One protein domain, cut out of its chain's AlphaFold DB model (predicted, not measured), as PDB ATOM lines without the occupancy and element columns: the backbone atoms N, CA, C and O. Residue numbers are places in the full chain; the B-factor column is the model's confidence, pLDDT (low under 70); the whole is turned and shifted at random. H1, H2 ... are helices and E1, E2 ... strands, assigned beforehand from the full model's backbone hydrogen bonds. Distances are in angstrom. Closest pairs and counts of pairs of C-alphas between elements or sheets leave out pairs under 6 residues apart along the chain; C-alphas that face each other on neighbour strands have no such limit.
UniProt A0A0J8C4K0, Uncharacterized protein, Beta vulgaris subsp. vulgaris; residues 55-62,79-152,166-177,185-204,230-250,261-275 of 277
ATOM      1  N   ASN A  55     -26.788 -19.110   9.933       52.62
ATOM      2  CA  ASN A  55     -25.643 -18.326   9.523       52.62
ATOM      3  C   ASN A  55     -26.035 -16.869   9.326       52.62
ATOM      4  O   ASN A  55     -27.146 -16.533   8.907       52.62
ATOM      5  N   ARG A  56     -25.061 -16.004   9.592       52.62
ATOM      6  CA  ARG A  56     -25.140 -14.593   9.270       52.62
ATOM      7  C   ARG A  56     -24.419 -14.344   7.950       52.62
ATOM      8  O   ARG A  56     -23.221 -14.591   7.850       52.62
ATOM      9  N   ALA A  57     -25.112 -13.792   6.962       50.34
ATOM     10  CA  ALA A  57     -24.558 -13.506   5.640       50.34
ATOM     11  C   ALA A  57     -23.678 -12.235   5.592       50.34
ATOM     12  O   ALA A  57     -23.658 -11.545   4.580       50.34
ATOM     13  N   ILE A  58     -22.949 -11.897   6.664       40.59
ATOM     14  CA  ILE A  58     -22.080 -10.698   6.692       40.59
ATOM     15  C   ILE A  58     -20.825 -10.871   5.812       40.59
ATOM     16  O   ILE A  58     -20.187  -9.889   5.460       40.59
ATOM     17  N   HIS A  59     -20.457 -12.101   5.433       37.41
ATOM     18  CA  HIS A  59     -19.154 -12.359   4.809       37.41
ATOM     19  C   HIS A  59     -19.148 -13.533   3.815       37.41
ATOM     20  O   HIS A  59     -18.208 -14.324   3.767       37.41
ATOM     21  N   LEU A  60     -20.179 -13.669   2.976       38.69
ATOM     22  CA  LEU A  60     -20.193 -14.732   1.955       38.69
ATOM     23  C   LEU A  60     -19.151 -14.542   0.834       38.69
ATOM     24  O   LEU A  60     -18.965 -15.448   0.023       38.69
ATOM     25  N   ASN A  61     -18.426 -13.416   0.808       34.97
ATOM     26  CA  ASN A  61     -17.322 -13.193  -0.130       34.97
ATOM     27  C   ASN A  61     -16.235 -14.274  -0.063       34.97
ATOM     28  O   ASN A  61     -15.609 -14.543  -1.080       34.97
ATOM     29  N   ASN A  62     -16.031 -14.915   1.090       34.78
ATOM     30  CA  ASN A  62     -14.893 -15.820   1.269       34.78
ATOM     31  C   ASN A  62     -15.221 -17.304   1.038       34.78
ATOM     32  O   ASN A  62     -14.299 -18.114   1.052       34.78
ATOM     33  N   GLU A  79     -33.945   1.625  -7.584       60.00
ATOM     34  CA  GLU A  79     -34.070   3.052  -7.897       60.00
ATOM     35  C   GLU A  79     -33.979   3.941  -6.646       60.00
ATOM     36  O   GLU A  79     -33.534   5.085  -6.732       60.00
ATOM     37  N   ALA A  80     -34.361   3.422  -5.473       66.38
ATOM     38  CA  ALA A  80     -34.308   4.144  -4.203       66.38
ATOM     39  C   ALA A  80     -33.770   3.265  -3.064       66.38
ATOM     40  O   ALA A  80     -34.272   2.169  -2.827       66.38
ATOM     41  N   SER A  81     -32.779   3.753  -2.317       73.56
ATOM     42  CA  SER A  81     -32.229   3.072  -1.138       73.56
ATOM     43  C   SER A  81     -31.972   4.073  -0.014       73.56
ATOM     44  O   SER A  81     -31.276   5.068  -0.221       73.56
ATOM     45  N   LEU A  82     -32.557   3.842   1.166       81.81
ATOM     46  CA  LEU A  82     -32.492   4.782   2.289       81.81
ATOM     47  C   LEU A  82     -32.464   4.069   3.649       81.81
ATOM     48  O   LEU A  82     -33.329   3.248   3.948       81.81
ATOM     49  N   THR A  83     -31.539   4.470   4.525       85.56
ATOM     50  CA  THR A  83     -31.646   4.216   5.971       85.56
ATOM     51  C   THR A  83     -32.024   5.509   6.683       85.56
ATOM     52  O   THR A  83     -31.314   6.508   6.581       85.56
ATOM     53  N   ARG A  84     -33.126   5.488   7.435       89.94
ATOM     54  CA  ARG A  84     -33.577   6.600   8.277       89.94
ATOM     55  C   ARG A  84     -33.354   6.249   9.745       89.94
ATOM     56  O   ARG A  84     -34.009   5.360  10.288       89.94
ATOM     57  N   ILE A  85     -32.446   6.978  10.383       92.38
ATOM     58  CA  ILE A  85     -32.201   6.880  11.824       92.38
ATOM     59  C   ILE A  85     -33.229   7.763  12.538       92.38
ATOM     60  O   ILE A  85     -33.322   8.963  12.275       92.38
ATOM     61  N   LEU A  86     -34.027   7.155  13.407       96.31
ATOM     62  CA  LEU A  86     -35.037   7.801  14.236       96.31
ATOM     63  C   LEU A  86     -34.432   8.208  15.592       96.31
ATOM     64  O   LEU A  86     -33.414   7.643  16.007       96.31
ATOM     65  N   PRO A  87     -35.046   9.169  16.308       97.56
ATOM     66  CA  PRO A  87     -34.624   9.518  17.661       97.56
ATOM     67  C   PRO A  87     -34.622   8.293  18.591       97.56
ATOM     68  O   PRO A  87     -35.543   7.482  18.501       97.56
ATOM     69  N   PRO A  88     -33.634   8.152  19.495       96.69
ATOM     70  CA  PRO A  88     -33.610   7.063  20.468       96.69
ATOM     71  C   PRO A  88     -34.890   6.996  21.306       96.69
ATOM     72  O   PRO A  88     -35.401   8.018  21.766       96.69
ATOM     73  N   ALA A  89     -35.371   5.781  21.547       96.69
ATOM     74  CA  ALA A  89     -36.545   5.528  22.362       96.69
ATOM     75  C   ALA A  89     -36.161   5.131  23.793       96.69
ATOM     76  O   ALA A  89     -35.140   4.498  24.050       96.69
ATOM     77  N   LEU A  90     -37.037   5.476  24.735       95.12
ATOM     78  CA  LEU A  90     -36.864   5.187  26.164       95.12
ATOM     79  C   LEU A  90     -37.296   3.768  26.563       95.12
ATOM     80  O   LEU A  90     -37.024   3.350  27.682       95.12
ATOM     81  N   THR A  91     -37.989   3.045  25.680       94.56
ATOM     82  CA  THR A  91     -38.518   1.682  25.897       94.56
ATOM     83  C   THR A  91     -38.627   0.956  24.553       94.56
ATOM     84  O   THR A  91     -38.632   1.621  23.513       94.56
ATOM     85  N   LEU A  92     -38.773  -0.376  24.560       94.00
ATOM     86  CA  LEU A  92     -39.056  -1.145  23.340       94.00
ATOM     87  C   LEU A  92     -40.363  -0.700  22.673       94.00
ATOM     88  O   LEU A  92     -40.375  -0.459  21.469       94.00
ATOM     89  N   GLU A  93     -41.437  -0.555  23.454       94.75
ATOM     90  CA  GLU A  93     -42.755  -0.136  22.962       94.75
ATOM     91  C   GLU A  93     -42.672   1.219  22.254       94.75
ATOM     92  O   GLU A  93     -43.084   1.344  21.103       94.75
ATOM     93  N   HIS A  94     -42.045   2.212  22.891       95.81
ATOM     94  CA  HIS A  94     -41.802   3.514  22.268       95.81
ATOM     95  C   HIS A  94     -40.987   3.386  20.965       95.81
ATOM     96  O   HIS A  94     -41.293   4.066  19.989       95.81
ATOM     97  N   GLY A  95     -40.003   2.482  20.899       96.88
ATOM     98  CA  GLY A  95     -39.267   2.204  19.662       96.88
ATOM     99  C   GLY A  95     -40.157   1.637  18.550       96.88
ATOM    100  O   GLY A  95     -40.078   2.080  17.406       96.88
ATOM    101  N   LEU A  96     -41.046   0.696  18.874       96.69
ATOM    102  CA  LEU A  96     -41.997   0.121  17.916       96.69
ATOM    103  C   LEU A  96     -43.043   1.148  17.451       96.69
ATOM    104  O   LEU A  96     -43.392   1.178  16.271       96.69
ATOM    105  N   VAL A  97     -43.502   2.027  18.347       97.31
ATOM    106  CA  VAL A  97     -44.361   3.168  17.993       97.31
ATOM    107  C   VAL A  97     -43.623   4.128  17.057       97.31
ATOM    108  O   VAL A  97     -44.183   4.513  16.037       97.31
ATOM    109  N   ALA A  98     -42.343   4.421  17.304       97.88
ATOM    110  CA  ALA A  98     -41.545   5.252  16.401       97.88
ATOM    111  C   ALA A  98     -41.416   4.637  14.993       97.88
ATOM    112  O   ALA A  98     -41.512   5.353  13.995       97.88
ATOM    113  N   LEU A  99     -41.259   3.309  14.883       97.88
ATOM    114  CA  LEU A  99     -41.297   2.613  13.588       97.88
ATOM    115  C   LEU A  99     -42.664   2.741  12.898       97.88
ATOM    116  O   LEU A  99     -42.722   2.896  11.676       97.88
ATOM    117  N   LYS A 100     -43.758   2.671  13.663       97.38
ATOM    118  CA  LYS A 100     -45.129   2.832  13.155       97.38
ATOM    119  C   LYS A 100     -45.372   4.247  12.636       97.38
ATOM    120  O   LYS A 100     -45.930   4.407  11.552       97.38
ATOM    121  N   ASP A 101     -44.930   5.258  13.372       97.06
ATOM    122  CA  ASP A 101     -45.078   6.659  12.984       97.06
ATOM    123  C   ASP A 101     -44.240   6.969  11.736       97.06
ATOM    124  O   ASP A 101     -44.742   7.567  10.783       97.06
ATOM    125  N   ALA A 102     -43.005   6.459  11.671       96.06
ATOM    126  CA  ALA A 102     -42.156   6.583  10.488       96.06
ATOM    127  C   ALA A 102     -42.765   5.899   9.250       96.06
ATOM    128  O   ALA A 102     -42.692   6.441   8.146       96.06
ATOM    129  N   LEU A 103     -43.408   4.739   9.429       94.94
ATOM    130  CA  LEU A 103     -44.167   4.078   8.368       94.94
ATOM    131  C   LEU A 103     -45.356   4.932   7.915       94.94
ATOM    132  O   LEU A 103     -45.597   5.054   6.716       94.94
ATOM    133  N   HIS A 104     -46.103   5.523   8.848       94.94
ATOM    134  CA  HIS A 104     -47.233   6.389   8.522       94.94
ATOM    135  C   HIS A 104     -46.784   7.617   7.717       94.94
ATOM    136  O   HIS A 104     -47.381   7.925   6.690       94.94
ATOM    137  N   GLU A 105     -45.689   8.275   8.107       93.19
ATOM    138  CA  GLU A 105     -45.094   9.367   7.323       93.19
ATOM    139  C   GLU A 105     -44.669   8.920   5.919       93.19
ATOM    140  O   GLU A 105     -44.887   9.639   4.941       93.19
ATOM    141  N   PHE A 106     -44.090   7.722   5.811       90.56
ATOM    142  CA  PHE A 106     -43.677   7.144   4.535       90.56
ATOM    143  C   PHE A 106     -44.872   6.835   3.622       90.56
ATOM    144  O   PHE A 106     -44.795   7.042   2.415       90.56
ATOM    145  N   LYS A 107     -46.015   6.430   4.188       91.69
ATOM    146  CA  LYS A 107     -47.277   6.255   3.448       91.69
ATOM    147  C   LYS A 107     -47.847   7.565   2.911       91.69
ATOM    148  O   LYS A 107     -48.459   7.558   1.849       91.69
ATOM    149  N   LEU A 108     -47.674   8.670   3.639       92.19
ATOM    150  CA  LEU A 108     -48.143   9.989   3.202       92.19
ATOM    151  C   LEU A 108     -47.323  10.540   2.028       92.19
ATOM    152  O   LEU A 108     -47.836  11.353   1.265       92.19
ATOM    153  N   ASN A 109     -46.073  10.093   1.879       87.81
ATOM    154  CA  ASN A 109     -45.162  10.513   0.814       87.81
ATOM    155  C   ASN A 109     -44.532   9.281   0.143       87.81
ATOM    156  O   ASN A 109     -43.340   9.023   0.341       87.81
ATOM    157  N   PRO A 110     -45.321   8.494  -0.611       85.19
ATOM    158  CA  PRO A 110     -44.813   7.288  -1.239       85.19
ATOM    159  C   PRO A 110     -43.723   7.636  -2.268       85.19
ATOM    160  O   PRO A 110     -43.808   8.665  -2.945       85.19
ATOM    161  N   PRO A 111     -42.694   6.787  -2.407       81.81
ATOM    162  CA  PRO A 111     -41.661   6.973  -3.413       81.81
ATOM    163  C   PRO A 111     -42.262   6.862  -4.820       81.81
ATOM    164  O   PRO A 111     -43.134   6.034  -5.070       81.81
ATOM    165  N   SER A 112     -41.764   7.669  -5.761       81.50
ATOM    166  CA  SER A 112     -42.143   7.570  -7.181       81.50
ATOM    167  C   SER A 112     -41.486   6.386  -7.900       81.50
ATOM    168  O   SER A 112     -41.814   6.109  -9.050       81.50
ATOM    169  N   SER A 113     -40.523   5.739  -7.244       80.75
ATOM    170  CA  SER A 113     -39.733   4.636  -7.777       80.75
ATOM    171  C   SER A 113     -40.511   3.325  -7.808       80.75
ATOM    172  O   SER A 113     -41.191   2.964  -6.842       80.75
ATOM    173  N   THR A 114     -40.343   2.572  -8.890       78.50
ATOM    174  CA  THR A 114     -40.971   1.253  -9.087       78.50
ATOM    175  C   THR A 114     -40.300   0.160  -8.255       78.50
ATOM    176  O   THR A 114     -40.923  -0.851  -7.924       78.50
ATOM    177  N   SER A 115     -39.053   0.394  -7.845       80.19
ATOM    178  CA  SER A 115     -38.290  -0.454  -6.939       80.19
ATOM    179  C   SER A 115     -37.602   0.368  -5.853       80.19
ATOM    180  O   SER A 115     -37.226   1.525  -6.051       80.19
ATOM    181  N   GLY A 116     -37.412  -0.225  -4.681       80.81
ATOM    182  CA  GLY A 116     -36.639   0.420  -3.642       80.81
ATOM    183  C   GLY A 116     -36.559  -0.332  -2.328       80.81
ATOM    184  O   GLY A 116     -37.127  -1.407  -2.130       80.81
ATOM    185  N   PHE A 117     -35.782   0.264  -1.437       85.00
ATOM    186  CA  PHE A 117     -35.424  -0.250  -0.133       85.00
ATOM    187  C   PHE A 117     -35.470   0.894   0.884       85.00
ATOM    188  O   PHE A 117     -34.841   1.938   0.686       85.00
ATOM    189  N   ILE A 118     -36.158   0.689   2.006       88.12
ATOM    190  CA  ILE A 118     -36.089   1.602   3.149       88.12
ATOM    191  C   ILE A 118     -35.915   0.835   4.458       88.12
ATOM    192  O   ILE A 118     -36.606  -0.154   4.716       88.12
ATOM    193  N   ARG A 119     -34.996   1.313   5.300       91.50
ATOM    194  CA  ARG A 119     -34.772   0.800   6.653       91.50
ATOM    195  C   ARG A 119     -34.892   1.914   7.683       91.50
ATOM    196  O   ARG A 119     -34.122   2.870   7.674       91.50
ATOM    197  N   PHE A 120     -35.831   1.770   8.602       94.81
ATOM    198  CA  PHE A 120     -35.948   2.605   9.790       94.81
ATOM    199  C   PHE A 120     -35.122   1.995  10.918       94.81
ATOM    200  O   PHE A 120     -35.128   0.777  11.091       94.81
ATOM    201  N   GLN A 121     -34.416   2.821  11.683       94.62
ATOM    202  CA  GLN A 121     -33.589   2.371  12.803       94.62
ATOM    203  C   GLN A 121     -33.840   3.231  14.033       94.62
ATOM    204  O   GLN A 121     -33.820   4.453  13.941       94.62
ATOM    205  N   VAL A 122     -34.031   2.602  15.187       96.00
ATOM    206  CA  VAL A 122     -34.201   3.276  16.473       96.00
ATOM    207  C   VAL A 122     -33.377   2.564  17.538       96.00
ATOM    208  O   VAL A 122     -33.435   1.343  17.690       96.00
ATOM    209  N   ALA A 123     -32.578   3.331  18.275       95.50
ATOM    210  CA  ALA A 123     -31.903   2.814  19.457       95.50
ATOM    211  C   ALA A 123     -32.922   2.677  20.596       95.50
ATOM    212  O   ALA A 123     -33.680   3.610  20.861       95.50
ATOM    213  N   VAL A 124     -32.934   1.527  21.267       95.56
ATOM    214  CA  VAL A 124     -33.783   1.236  22.432       95.56
ATOM    215  C   VAL A 124     -32.909   0.795  23.620       95.56
ATOM    216  O   VAL A 124     -31.747   0.420  23.418       95.56
ATOM    217  N   PRO A 125     -33.415   0.837  24.868       93.19
ATOM    218  CA  PRO A 125     -32.608   0.516  26.043       93.19
ATOM    219  C   PRO A 125     -32.077  -0.929  26.044       93.19
ATOM    220  O   PRO A 125     -32.735  -1.829  25.522       93.19
ATOM    221  N   PRO A 126     -30.938  -1.196  26.709       86.44
ATOM    222  CA  PRO A 126     -30.322  -2.527  26.774       86.44
ATOM    223  C   PRO A 126     -31.072  -3.527  27.670       86.44
ATOM    224  O   PRO A 126     -30.656  -4.683  27.778       86.44
ATOM    225  N   SER A 127     -32.140  -3.097  28.352       81.19
ATOM    226  CA  SER A 127     -32.991  -3.965  29.175       81.19
ATOM    227  C   SER A 127     -33.786  -4.968  28.341       81.19
ATOM    228  O   SER A 127     -34.235  -5.975  28.878       81.19
ATOM    229  N   VAL A 128     -33.937  -4.717  27.039       82.31
ATOM    230  CA  VAL A 128     -34.605  -5.636  26.120       82.31
ATOM    231  C   VAL A 128     -33.724  -6.867  25.877       82.31
ATOM    232  O   VAL A 128     -32.491  -6.784  25.842       82.31
ATOM    233  N   ASN A 129     -34.364  -8.023  25.737       87.56
ATOM    234  CA  ASN A 129     -33.721  -9.301  25.466       87.56
ATOM    235  C   ASN A 129     -34.363  -9.940  24.227       87.56
ATOM    236  O   ASN A 129     -35.568 -10.181  24.185       87.56
ATOM    237  N   ALA A 130     -33.552 -10.214  23.213       89.19
ATOM    238  CA  ALA A 130     -33.964 -10.801  21.949       89.19
ATOM    239  C   ALA A 130     -34.540 -12.217  22.117       89.19
ATOM    240  O   ALA A 130     -35.469 -12.585  21.400       89.19
ATOM    241  N   LEU A 131     -34.025 -13.012  23.060       88.88
ATOM    242  CA  LEU A 131     -34.589 -14.329  23.359       88.88
ATOM    243  C   LEU A 131     -35.988 -14.193  23.964       88.88
ATOM    244  O   LEU A 131     -36.887 -14.929  23.566       88.88
ATOM    245  N   ASP A 132     -36.191 -13.232  24.864       88.62
ATOM    246  CA  ASP A 132     -37.507 -12.978  25.461       88.62
ATOM    247  C   ASP A 132     -38.499 -12.490  24.391       88.62
ATOM    248  O   ASP A 132     -39.608 -13.016  24.291       88.62
ATOM    249  N   CYS A 133     -38.069 -11.593  23.492       89.81
ATOM    250  CA  CYS A 133     -38.852 -11.182  22.320       89.81
ATOM    251  C   CYS A 133     -39.263 -12.354  21.426       89.81
ATOM    252  O   CYS A 133     -40.396 -12.399  20.941       89.81
ATOM    253  N   PHE A 134     -38.366 -13.311  21.210       89.44
ATOM    254  CA  PHE A 134     -38.665 -14.514  20.446       89.44
ATOM    255  C   PHE A 134     -39.636 -15.449  21.184       89.44
ATOM    256  O   PHE A 134     -40.580 -15.969  20.589       89.44
ATOM    257  N   CYS A 135     -39.445 -15.650  22.488       86.56
ATOM    258  CA  CYS A 135     -40.279 -16.538  23.299       86.56
ATOM    259  C   CYS A 135     -41.715 -16.016  23.475       86.56
ATOM    260  O   CYS A 135     -42.647 -16.826  23.494       86.56
ATOM    261  N   CYS A 136     -41.899 -14.693  23.542       87.75
ATOM    262  CA  CYS A 136     -43.205 -14.040  23.673       87.75
ATOM    263  C   CYS A 136     -44.026 -13.996  22.369       87.75
ATOM    264  O   CYS A 136     -45.135 -13.462  22.371       87.75
ATOM    265  N   GLN A 137     -43.530 -14.553  21.257       84.31
ATOM    266  CA  GLN A 137     -44.315 -14.640  20.026       84.31
ATOM    267  C   GLN A 137     -45.512 -15.596  20.176       84.31
ATOM    268  O   GLN A 137     -45.377 -16.660  20.794       84.31
ATOM    269  N   PRO A 138     -46.682 -15.262  19.596       82.12
ATOM    270  CA  PRO A 138     -47.881 -16.078  19.732       82.12
ATOM    271  C   PRO A 138     -47.757 -17.413  18.984       82.12
ATOM    272  O   PRO A 138     -47.265 -17.468  17.857       82.12
ATOM    273  N   ASP A 139     -48.290 -18.485  19.580       75.12
ATOM    274  CA  ASP A 139     -48.287 -19.837  18.993       75.12
ATOM    275  C   ASP A 139     -48.979 -19.896  17.620       75.12
ATOM    276  O   ASP A 139     -48.594 -20.680  16.753       75.12
ATOM    277  N   SER A 140     -50.003 -19.059  17.423       79.31
ATOM    278  CA  SER A 140     -50.789 -18.940  16.192       79.31
ATOM    279  C   SER A 140     -50.376 -17.738  15.341       79.31
ATOM    280  O   SER A 140     -51.223 -17.136  14.687       79.31
ATOM    281  N   SER A 141     -49.110 -17.327  15.410       76.00
ATOM    282  CA  SER A 141     -48.613 -16.248  14.563       76.00
ATOM    283  C   SER A 141     -48.842 -16.550  13.080       76.00
ATOM    284  O   SER A 141     -48.597 -17.663  12.623       76.00
ATOM    285  N   GLU A 142     -49.262 -15.532  12.335       81.19
ATOM    286  CA  GLU A 142     -49.365 -15.570  10.872       81.19
ATOM    287  C   GLU A 142     -48.108 -15.004  10.188       81.19
ATOM    288  O   GLU A 142     -47.978 -15.058   8.967       81.19
ATOM    289  N   VAL A 143     -47.162 -14.470  10.967       84.75
ATOM    290  CA  VAL A 143     -45.962 -13.802  10.469       84.75
ATOM    291  C   VAL A 143     -44.761 -14.729  10.580       84.75
ATOM    292  O   VAL A 143     -44.325 -15.092  11.674       84.75
ATOM    293  N   PHE A 144     -44.182 -15.066   9.431       83.62
ATOM    294  CA  PHE A 144     -43.012 -15.929   9.338       83.62
ATOM    295  C   PHE A 144     -41.945 -15.347   8.400       83.62
ATOM    296  O   PHE A 144     -42.273 -14.619   7.463       83.62
ATOM    297  N   PRO A 145     -40.666 -15.702   8.613       85.81
ATOM    298  CA  PRO A 145     -40.154 -16.475   9.747       85.81
ATOM    299  C   PRO A 145     -40.059 -15.620  11.022       85.81
ATOM    300  O   PRO A 145     -40.100 -14.396  10.968       85.81
ATOM    301  N   GLN A 146     -39.913 -16.274  12.168       87.94
ATOM    302  CA  GLN A 146     -39.510 -15.647  13.430       87.94
ATOM    303  C   GLN A 146     -38.241 -16.346  13.876       87.94
ATOM    304  O   GLN A 146     -38.207 -17.562  13.810       87.94
ATOM    305  N   PHE A 147     -37.204 -15.663  14.328       86.25
ATOM    306  CA  PHE A 147     -35.987 -16.359  14.741       86.25
ATOM    307  C   PHE A 147     -35.288 -15.648  15.884       86.25
ATOM    308  O   PHE A 147     -35.397 -14.435  16.046       86.25
ATOM    309  N   TYR A 148     -34.529 -16.434  16.637       88.94
ATOM    310  CA  TYR A 148     -33.523 -15.955  17.566       88.94
ATOM    311  C   TYR A 148     -32.159 -16.506  17.156       88.94
ATOM    312  O   TYR A 148     -32.031 -17.681  16.809       88.94
ATOM    313  N   MET A 149     -31.135 -15.664  17.226       84.25
ATOM    314  CA  MET A 149     -29.747 -16.054  17.027       84.25
ATOM    315  C   MET A 149     -28.892 -15.483  18.154       84.25
ATOM    316  O   MET A 149     -28.794 -14.268  18.313       84.25
ATOM    317  N   SER A 150     -28.233 -16.354  18.914       82.56
ATOM    318  CA  SER A 150     -27.211 -15.932  19.871       82.56
ATOM    319  C   SER A 150     -25.908 -15.623  19.131       82.56
ATOM    320  O   SER A 150     -25.435 -16.431  18.330       82.56
ATOM    321  N   LYS A 151     -25.302 -14.469  19.401       73.00
ATOM    322  CA  LYS A 151     -23.941 -14.142  18.973       73.00
ATOM    323  C   LYS A 151     -23.001 -14.635  20.067       73.00
ATOM    324  O   LYS A 151     -22.768 -13.953  21.063       73.00
ATOM    325  N   HIS A 152     -22.494 -15.851  19.916       62.84
ATOM    326  CA  HIS A 152     -21.494 -16.366  20.842       62.84
ATOM    327  C   HIS A 152     -20.168 -15.632  20.585       62.84
ATOM    328  O   HIS A 152     -19.490 -15.902  19.594       62.84
ATOM    329  N   THR A 166     -24.804 -12.474  26.703       59.16
ATOM    330  CA  THR A 166     -24.848 -13.064  25.362       59.16
ATOM    331  C   THR A 166     -25.677 -12.157  24.461       59.16
ATOM    332  O   THR A 166     -26.884 -12.067  24.661       59.16
ATOM    333  N   HIS A 167     -25.051 -11.494  23.487       78.75
ATOM    334  CA  HIS A 167     -25.768 -10.607  22.571       78.75
ATOM    335  C   HIS A 167     -26.622 -11.433  21.608       78.75
ATOM    336  O   HIS A 167     -26.105 -12.266  20.869       78.75
ATOM    337  N   GLY A 168     -27.927 -11.202  21.601       87.75
ATOM    338  CA  GLY A 168     -28.869 -11.846  20.691       87.75
ATOM    339  C   GLY A 168     -29.239 -11.015  19.460       87.75
ATOM    340  O   GLY A 168     -29.006  -9.807  19.386       87.75
ATOM    341  N   VAL A 169     -29.856 -11.683  18.489       89.69
ATOM    342  CA  VAL A 169     -30.695 -11.067  17.459       89.69
ATOM    343  C   VAL A 169     -32.046 -11.758  17.472       89.69
ATOM    344  O   VAL A 169     -32.102 -12.986  17.468       89.69
ATOM    345  N   PHE A 170     -33.112 -10.972  17.450       92.81
ATOM    346  CA  PHE A 170     -34.465 -11.421  17.166       92.81
ATOM    347  C   PHE A 170     -34.913 -10.837  15.827       92.81
ATOM    348  O   PHE A 170     -34.649  -9.667  15.547       92.81
ATOM    349  N   GLY A 171     -35.594 -11.632  15.010       92.88
ATOM    350  CA  GLY A 171     -36.198 -11.151  13.773       92.88
ATOM    351  C   GLY A 171     -37.567 -11.765  13.523       92.88
ATOM    352  O   GLY A 171     -37.820 -12.906  13.907       92.88
ATOM    353  N   ILE A 172     -38.440 -11.001  12.868       92.75
ATOM    354  CA  ILE A 172     -39.791 -11.411  12.477       92.75
ATOM    355  C   ILE A 172     -40.131 -10.886  11.076       92.75
ATOM    356  O   ILE A 172     -39.815  -9.745  10.720       92.75
ATOM    357  N   GLY A 173     -40.792 -11.741  10.293       91.19
ATOM    358  CA  GLY A 173     -41.169 -11.483   8.907       91.19
ATOM    359  C   GLY A 173     -39.962 -11.507   7.971       91.19
ATOM    360  O   GLY A 173     -38.815 -11.446   8.411       91.19
ATOM    361  N   ALA A 174     -40.205 -11.589   6.666       89.31
ATOM    362  CA  ALA A 174     -39.161 -11.492   5.646       89.31
ATOM    363  C   ALA A 174     -39.479 -10.332   4.703       89.31
ATOM    364  O   ALA A 174     -40.479 -10.364   3.993       89.31
ATOM    365  N   ALA A 175     -38.630  -9.302   4.707       88.56
ATOM    366  CA  ALA A 175     -38.742  -8.188   3.771       88.56
ATOM    367  C   ALA A 175     -38.334  -8.651   2.369       88.56
ATOM    368  O   ALA A 175     -38.910  -8.242   1.367       88.56
ATOM    369  N   ILE A 176     -37.363  -9.561   2.326       81.75
ATOM    370  CA  ILE A 176     -36.958 -10.300   1.141       81.75
ATOM    371  C   ILE A 176     -36.438 -11.672   1.574       81.75
ATOM    372  O   ILE A 176     -35.857 -11.824   2.655       81.75
ATOM    373  N   SER A 177     -36.671 -12.673   0.729       79.38
ATOM    374  CA  SER A 177     -36.142 -14.022   0.897       79.38
ATOM    375  C   SER A 177     -35.334 -14.426  -0.327       79.38
ATOM    376  O   SER A 177     -35.690 -14.108  -1.460       79.38
ATOM    377  N   SER A 185     -28.065 -20.571 -11.417       52.41
ATOM    378  CA  SER A 185     -26.813 -19.781 -11.335       52.41
ATOM    379  C   SER A 185     -27.043 -18.305 -10.993       52.41
ATOM    380  O   SER A 185     -26.099 -17.595 -10.650       52.41
ATOM    381  N   ASP A 186     -28.291 -17.834 -11.078       55.28
ATOM    382  CA  ASP A 186     -28.570 -16.406 -11.279       55.28
ATOM    383  C   ASP A 186     -29.062 -15.672 -10.017       55.28
ATOM    384  O   ASP A 186     -28.986 -14.445  -9.946       55.28
ATOM    385  N   GLU A 187     -29.530 -16.386  -8.986       53.62
ATOM    386  CA  GLU A 187     -30.171 -15.780  -7.799       53.62
ATOM    387  C   GLU A 187     -29.151 -15.067  -6.888       53.62
ATOM    388  O   GLU A 187     -29.439 -14.016  -6.304       53.62
ATOM    389  N   TRP A 188     -27.912 -15.565  -6.859       52.69
ATOM    390  CA  TRP A 188     -26.777 -14.972  -6.146       52.69
ATOM    391  C   TRP A 188     -26.408 -13.550  -6.610       52.69
ATOM    392  O   TRP A 188     -26.031 -12.702  -5.795       52.69
ATOM    393  N   LYS A 189     -26.530 -13.261  -7.915       54.94
ATOM    394  CA  LYS A 189     -26.173 -11.949  -8.488       54.94
ATOM    395  C   LYS A 189     -27.161 -10.857  -8.051       54.94
ATOM    396  O   LYS A 189     -26.726  -9.759  -7.713       54.94
ATOM    397  N   SER A 190     -28.454 -11.175  -7.957       54.94
ATOM    398  CA  SER A 190     -29.489 -10.271  -7.420       54.94
ATOM    399  C   SER A 190     -29.345 -10.048  -5.908       54.94
ATOM    400  O   SER A 190     -29.540  -8.937  -5.422       54.94
ATOM    401  N   PHE A 191     -28.945 -11.088  -5.165       56.25
ATOM    402  CA  PHE A 191     -28.701 -11.050  -3.717       56.25
ATOM    403  C   PHE A 191     -27.551 -10.116  -3.316       56.25
ATOM    404  O   PHE A 191     -27.695  -9.327  -2.378       56.25
ATOM    405  N   ARG A 192     -26.426 -10.146  -4.047       55.66
ATOM    406  CA  ARG A 192     -25.278  -9.271  -3.757       55.66
ATOM    407  C   ARG A 192     -25.641  -7.785  -3.804       55.66
ATOM    408  O   ARG A 192     -25.102  -7.023  -3.012       55.66
ATOM    409  N   ARG A 193     -26.577  -7.363  -4.658       60.38
ATOM    410  CA  ARG A 193     -26.918  -5.938  -4.835       60.38
ATOM    411  C   ARG A 193     -27.482  -5.285  -3.570       60.38
ATOM    412  O   ARG A 193     -27.160  -4.138  -3.297       60.38
ATOM    413  N   TYR A 194     -28.266  -6.017  -2.774       55.66
ATOM    414  CA  TYR A 194     -28.826  -5.503  -1.515       55.66
ATOM    415  C   TYR A 194     -27.820  -5.527  -0.356       55.66
ATOM    416  O   TYR A 194     -27.935  -4.727   0.570       55.66
ATOM    417  N   LEU A 195     -26.841  -6.437  -0.400       54.66
ATOM    418  CA  LEU A 195     -25.820  -6.585   0.643       54.66
ATOM    419  C   LEU A 195     -24.575  -5.721   0.414       54.66
ATOM    420  O   LEU A 195     -23.886  -5.413   1.376       54.66
ATOM    421  N   LEU A 196     -24.298  -5.324  -0.831       51.59
ATOM    422  CA  LEU A 196     -23.179  -4.446  -1.198       51.59
ATOM    423  C   LEU A 196     -23.438  -2.967  -0.884       51.59
ATOM    424  O   LEU A 196     -22.564  -2.128  -1.091       51.59
ATOM    425  N   VAL A 197     -24.626  -2.626  -0.380       51.78
ATOM    426  CA  VAL A 197     -24.871  -1.289   0.154       51.78
ATOM    427  C   VAL A 197     -24.337  -1.241   1.589       51.78
ATOM    428  O   VAL A 197     -25.096  -1.281   2.560       51.78
ATOM    429  N   ASP A 198     -23.007  -1.149   1.707       44.88
ATOM    430  CA  ASP A 198     -22.248  -1.095   2.971       44.88
ATOM    431  C   ASP A 198     -22.771  -0.022   3.953       44.88
ATOM    432  O   ASP A 198     -22.517  -0.085   5.155       44.88
ATOM    433  N   SER A 199     -23.545   0.959   3.476       50.69
ATOM    434  CA  SER A 199     -24.084   2.065   4.273       50.69
ATOM    435  C   SER A 199     -25.349   1.750   5.088       50.69
ATOM    436  O   SER A 199     -25.765   2.595   5.882       50.69
ATOM    437  N   LEU A 200     -25.989   0.581   4.929       56.69
ATOM    438  CA  LEU A 200     -27.328   0.334   5.501       56.69
ATOM    439  C   LEU A 200     -27.357  -0.545   6.768       56.69
ATOM    440  O   LEU A 200     -28.422  -0.685   7.376       56.69
ATOM    441  N   ASN A 201     -26.228  -1.129   7.194       67.50
ATOM    442  CA  ASN A 201     -26.167  -2.098   8.307       67.50
ATOM    443  C   ASN A 201     -27.222  -3.220   8.180       67.50
ATOM    444  O   ASN A 201     -27.864  -3.614   9.160       67.50
ATOM    445  N   ILE A 202     -27.448  -3.706   6.958       74.31
ATOM    446  CA  ILE A 202     -28.389  -4.794   6.679       74.31
ATOM    447  C   ILE A 202     -27.701  -6.119   6.957       74.31
ATOM    448  O   ILE A 202     -26.549  -6.331   6.591       74.31
ATOM    449  N   THR A 203     -28.429  -7.035   7.583       78.25
ATOM    450  CA  THR A 203     -27.967  -8.404   7.778       78.25
ATOM    451  C   THR A 203     -29.013  -9.371   7.253       78.25
ATOM    452  O   THR A 203     -30.192  -9.250   7.584       78.25
ATOM    453  N   ALA A 204     -28.574 -10.345   6.454       82.88
ATOM    454  CA  ALA A 204     -29.395 -11.495   6.108       82.88
ATOM    455  C   ALA A 204     -29.060 -12.699   7.007       82.88
ATOM    456  O   ALA A 204     -27.898 -12.936   7.361       82.88
ATOM    457  N   ILE A 230     -33.779 -11.210   4.785       87.19
ATOM    458  CA  ILE A 230     -33.661  -9.951   5.529       87.19
ATOM    459  C   ILE A 230     -34.972  -9.775   6.307       87.19
ATOM    460  O   ILE A 230     -36.036  -9.774   5.679       87.19
ATOM    461  N   PRO A 231     -34.936  -9.666   7.646       92.44
ATOM    462  CA  PRO A 231     -36.145  -9.570   8.454       92.44
ATOM    463  C   PRO A 231     -36.897  -8.254   8.231       92.44
ATOM    464  O   PRO A 231     -36.282  -7.226   7.940       92.44
ATOM    465  N   GLN A 232     -38.222  -8.268   8.411       94.81
ATOM    466  CA  GLN A 232     -39.017  -7.031   8.390       94.81
ATOM    467  C   GLN A 232     -38.830  -6.234   9.670       94.81
ATOM    468  O   GLN A 232     -38.592  -5.035   9.585       94.81
ATOM    469  N   ILE A 233     -38.889  -6.886  10.831       96.25
ATOM    470  CA  ILE A 233     -38.535  -6.280  12.116       96.25
ATOM    471  C   ILE A 233     -37.351  -7.048  12.692       96.25
ATOM    472  O   ILE A 233     -37.365  -8.278  12.740       96.25
ATOM    473  N   GLU A 234     -36.332  -6.321  13.131       94.94
ATOM    474  CA  GLU A 234     -35.103  -6.862  13.704       94.94
ATOM    475  C   GLU A 234     -34.797  -6.146  15.015       94.94
ATOM    476  O   GLU A 234     -34.736  -4.919  15.049       94.94
ATOM    477  N   LEU A 235     -34.560  -6.902  16.082       94.25
ATOM    478  CA  LEU A 235     -33.979  -6.396  17.316       94.25
ATOM    479  C   LEU A 235     -32.587  -6.999  17.478       94.25
ATOM    480  O   LEU A 235     -32.426  -8.210  17.625       94.25
ATOM    481  N   ASN A 236     -31.582  -6.139  17.479       90.94
ATOM    482  CA  ASN A 236     -30.184  -6.515  17.511       90.94
ATOM    483  C   ASN A 236     -29.549  -6.008  18.814       90.94
ATOM    484  O   ASN A 236     -29.417  -4.800  19.010       90.94
ATOM    485  N   GLU A 237     -29.161  -6.910  19.717       90.38
ATOM    486  CA  GLU A 237     -28.501  -6.526  20.967       90.38
ATOM    487  C   GLU A 237     -27.065  -6.060  20.693       90.38
ATOM    488  O   GLU A 237     -26.261  -6.779  20.079       90.38
ATOM    489  N   CYS A 238     -26.752  -4.851  21.154       84.75
ATOM    490  CA  CYS A 238     -25.455  -4.200  21.039       84.75
ATOM    491  C   CYS A 238     -24.880  -3.935  22.438       84.75
ATOM    492  O   CYS A 238     -25.553  -4.090  23.457       84.75
ATOM    493  N   GLU A 239     -23.623  -3.508  22.495       82.31
ATOM    494  CA  GLU A 239     -23.028  -3.072  23.755       82.31
ATOM    495  C   GLU A 239     -23.692  -1.762  24.217       82.31
ATOM    496  O   GLU A 239     -23.651  -0.749  23.521       82.31
ATOM    497  N   GLY A 240     -24.358  -1.793  25.374       83.88
ATOM    498  CA  GLY A 240     -24.977  -0.617  26.000       83.88
ATOM    499  C   GLY A 240     -26.361  -0.201  25.474       83.88
ATOM    500  O   GLY A 240     -27.008   0.630  26.107       83.88
ATOM    501  N   PHE A 241     -26.859  -0.783  24.379       88.88
ATOM    502  CA  PHE A 241     -28.202  -0.526  23.833       88.88
ATOM    503  C   PHE A 241     -28.676  -1.687  22.945       88.88
ATOM    504  O   PHE A 241     -27.920  -2.610  22.653       88.88
ATOM    505  N   CYS A 242     -29.919  -1.648  22.471       91.69
ATOM    506  CA  CYS A 242     -30.372  -2.522  21.390       91.69
ATOM    507  C   CYS A 242     -30.774  -1.682  20.177       91.69
ATOM    508  O   CYS A 242     -31.335  -0.596  20.317       91.69
ATOM    509  N   LEU A 243     -30.480  -2.173  18.978       93.19
ATOM    510  CA  LEU A 243     -30.916  -1.551  17.735       93.19
ATOM    511  C   LEU A 243     -32.188  -2.250  17.260       93.19
ATOM    512  O   LEU A 243     -32.139  -3.418  16.876       93.19
ATOM    513  N   LEU A 244     -33.309  -1.539  17.287       96.12
ATOM    514  CA  LEU A 244     -34.557  -1.979  16.680       96.12
ATOM    515  C   LEU A 244     -34.632  -1.402  15.263       96.12
ATOM    516  O   LEU A 244     -34.402  -0.210  15.057       96.12
ATOM    517  N   ALA A 245     -34.947  -2.238  14.282       95.31
ATOM    518  CA  ALA A 245     -35.022  -1.826  12.895       95.31
ATOM    519  C   ALA A 245     -36.246  -2.396  12.186       95.31
ATOM    520  O   ALA A 245     -36.674  -3.516  12.457       95.31
ATOM    521  N   GLY A 246     -36.766  -1.612  11.246       95.81
ATOM    522  CA  GLY A 246     -37.859  -1.976  10.360       95.81
ATOM    523  C   GLY A 246     -37.429  -1.861   8.901       95.81
ATOM    524  O   GLY A 246     -36.887  -0.828   8.525       95.81
ATOM    525  N   THR A 247     -37.631  -2.896   8.087       93.25
ATOM    526  CA  THR A 247     -37.164  -2.954   6.692       93.25
ATOM    527  C   THR A 247     -38.304  -3.239   5.723       93.25
ATOM    528  O   THR A 247     -39.060  -4.195   5.904       93.25
ATOM    529  N   LEU A 248     -38.390  -2.429   4.667       91.56
ATOM    530  CA  LEU A 248     -39.326  -2.580   3.560       91.56
ATOM    531  C   LEU A 248     -38.552  -2.628   2.243       91.56
ATOM    532  O   LEU A 248     -37.640  -1.831   2.021       91.56
ATOM    533  N   VAL A 249     -38.945  -3.548   1.367       86.25
ATOM    534  CA  VAL A 249     -38.371  -3.712   0.028       86.25
ATOM    535  C   VAL A 249     -39.514  -3.890  -0.953       86.25
ATOM    536  O   VAL A 249     -40.339  -4.771  -0.742       86.25
ATOM    537  N   TRP A 250     -39.557  -3.078  -2.007       86.31
ATOM    538  CA  TRP A 250     -40.539  -3.197  -3.085       86.31
ATOM    539  C   TRP A 250     -39.828  -3.277  -4.435       86.31
ATOM    540  O   TRP A 250     -38.746  -2.720  -4.616       86.31
ATOM    541  N   THR A 261     -46.034  -4.652   0.125       88.75
ATOM    542  CA  THR A 261     -44.892  -4.444   1.024       88.75
ATOM    543  C   THR A 261     -45.327  -3.745   2.306       88.75
ATOM    544  O   THR A 261     -44.991  -4.199   3.400       88.75
ATOM    545  N   LEU A 262     -46.100  -2.662   2.177       92.00
ATOM    546  CA  LEU A 262     -46.643  -1.920   3.312       92.00
ATOM    547  C   LEU A 262     -47.515  -2.818   4.188       92.00
ATOM    548  O   LEU A 262     -47.290  -2.880   5.393       92.00
ATOM    549  N   HIS A 263     -48.467  -3.532   3.586       91.94
ATOM    550  CA  HIS A 263     -49.370  -4.412   4.322       91.94
ATOM    551  C   HIS A 263     -48.602  -5.493   5.086       91.94
ATOM    552  O   HIS A 263     -48.834  -5.696   6.274       91.94
ATOM    553  N   SER A 264     -47.640  -6.145   4.429       91.00
ATOM    554  CA  SER A 264     -46.835  -7.187   5.057       91.00
ATOM    555  C   SER A 264     -45.988  -6.659   6.215       91.00
ATOM    556  O   SER A 264     -45.949  -7.276   7.282       91.00
ATOM    557  N   TYR A 265     -45.350  -5.501   6.030       94.44
ATOM    558  CA  TYR A 265     -44.581  -4.852   7.086       94.44
ATOM    559  C   TYR A 265     -45.467  -4.460   8.276       94.44
ATOM    560  O   TYR A 265     -45.078  -4.675   9.422       94.44
ATOM    561  N   GLU A 266     -46.674  -3.940   8.027       94.88
ATOM    562  CA  GLU A 266     -47.641  -3.628   9.082       94.88
ATOM    563  C   GLU A 266     -48.027  -4.857   9.894       94.88
ATOM    564  O   GLU A 266     -48.018  -4.782  11.119       94.88
ATOM    565  N   THR A 267     -48.320  -5.988   9.248       93.25
ATOM    566  CA  THR A 267     -48.642  -7.235   9.957       93.25
ATOM    567  C   THR A 267     -47.511  -7.635  10.908       93.25
ATOM    568  O   THR A 267     -47.758  -7.919  12.083       93.25
ATOM    569  N   SER A 268     -46.263  -7.586  10.434       94.44
ATOM    570  CA  SER A 268     -45.075  -7.885  11.241       94.44
ATOM    571  C   SER A 268     -44.885  -6.904  12.395       94.44
ATOM    572  O   SER A 268     -44.605  -7.316  13.522       94.44
ATOM    573  N   LEU A 269     -45.092  -5.608  12.147       94.75
ATOM    574  CA  LEU A 269     -44.987  -4.567  13.165       94.75
ATOM    575  C   LEU A 269     -46.086  -4.689  14.230       94.75
ATOM    576  O   LEU A 269     -45.799  -4.545  15.415       94.75
ATOM    577  N   PHE A 270     -47.328  -4.987  13.841       92.81
ATOM    578  CA  PHE A 270     -48.430  -5.205  14.781       92.81
ATOM    579  C   PHE A 270     -48.195  -6.426  15.666       92.81
ATOM    580  O   PHE A 270     -48.464  -6.365  16.865       92.81
ATOM    581  N   GLN A 271     -47.644  -7.509  15.114       92.00
ATOM    582  CA  GLN A 271     -47.261  -8.659  15.928       92.00
ATOM    583  C   GLN A 271     -46.122  -8.315  16.898       92.00
ATOM    584  O   GLN A 271     -46.172  -8.716  18.058       92.00
ATOM    585  N   ALA A 272     -45.125  -7.537  16.464       90.94
ATOM    586  CA  ALA A 272     -44.057  -7.072  17.347       90.94
ATOM    587  C   ALA A 272     -44.575  -6.131  18.455       90.94
ATOM    588  O   ALA A 272     -44.111  -6.213  19.585       90.94
ATOM    589  N   LEU A 273     -45.568  -5.284  18.167       88.75
ATOM    590  CA  LEU A 273     -46.248  -4.428  19.154       88.75
ATOM    591  C   LEU A 273     -47.073  -5.219  20.176       88.75
ATOM    592  O   LEU A 273     -47.293  -4.736  21.280       88.75
ATOM    593  N   ALA A 274     -47.523  -6.425  19.829       84.75
ATOM    594  CA  ALA A 274     -48.251  -7.297  20.747       84.75
ATOM    595  C   ALA A 274     -47.339  -7.998  21.775       84.75
ATOM    596  O   ALA A 274     -47.837  -8.752  22.615       84.75
ATOM    597  N   LEU A 275     -46.022  -7.767  21.722       77.38
ATOM    598  CA  LEU A 275     -45.076  -8.273  22.707       77.38
ATOM    599  C   LEU A 275     -45.373  -7.690  24.093       77.38
ATOM    600  O   LEU A 275     -45.217  -6.497  24.327       77.38
TER     601      LEU A 275
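AT A GLANCE: This is residues 55 to 62, 79 to 152, 166 to 177, 185 to 204, 230 to 250 and 261 to 275 of the 277 residues of an uncharacterized protein of Beta vulgaris subsp. vulgaris (UniProt A0A0J8C4K0). A twisted, curled wall of six strands has H1 and H4 side by side over one face, running along the strands, with short H2 over E4 and E3 on that same face. H3 only grazes the sheet, and residues 185 to 190 stick out. The printed part has 150 residues, in the order E1 H1 E2 H2 E3 E4 H3 E5 E6 H4; the mixed sheet runs E1 E2 E6 E5 E4 E3, and the class is mixed, helices and strands. It is compact, with a radius of gyration of the C-alphas of 15.0 A and spans of 41 by 40 by 32 A.

HOW THE PARTS SIT: Begin with E1, residues 80 to 85, H1, residues 92 to 108, and E2, residues 115 to 124, a strand-helix-strand unit, two parallel neighbour strands with a helix between, its crossover right-handed. E1 and E2 have N 82 and O 117 at 3.0 A. E6, residues 242 to 250, is antiparallel to E2, with N 120 and O 246 at 2.8 A. H1 is over E2 and E6 at a height over the sheet of 9.5 A; C-alphas 92 and 124 are its closest to E2, 5.9 A. E5, residues 230 to 237, forms a hairpin with E6, with N 245 and O 234 at 2.8 A. E4, residues 167 to 177, is antiparallel to E5, with N 170 and O 235 at 2.9 A, and to edge strand E3, residues 146 to 151, with N 149 and O 169 at 2.9 A. E4 bends by 82 degrees at residue 174, E5 by 92 degrees at 233. H2, residues 130 to 135, comes closest to E4 at C-alphas 130 and 170, 4.8 A. H4, residues 261 to 273, touches H1, closest C-alphas 96 and 273 at 6.3 A, at a shallow tilt of 20 degrees, opposite ways. H3, residues 187 to 195, only grazes the sheet with residues 191 to 195. Each O i to N i+4 pair is within hydrogen-bond range in H1, H2 and H4; H3 has 2 of 5, and 5 of 6 O i to N i+3 pairs.

IN THESE COORDINATES: Find C-alpha 80 at (-34.308, 4.144, -4.203), where E1 begins. H1 is 24.7 A long, E2 29.8 A, E4 24.3 A, E6 26.5 A and H4 18.2 A. H4 ends at C-alpha 273, (-46.248, -4.428, 19.154).

THE WHOLE: C-alphas 90 and 185, 46.2 A apart, are the farthest. Cuts leave C-alpha gaps of 28.4 A from 62 to 79, 6.5 A from 152 to 166, 16.4 A from 177 to 185, 4.6 A from 204 to 230 and 6.1 A from 250 to 261. Of the links printed whole, none is long. The model's pLDDT is under 70 at residues 55 to 62, 79 to 80, 152, 166 and 185 to 201.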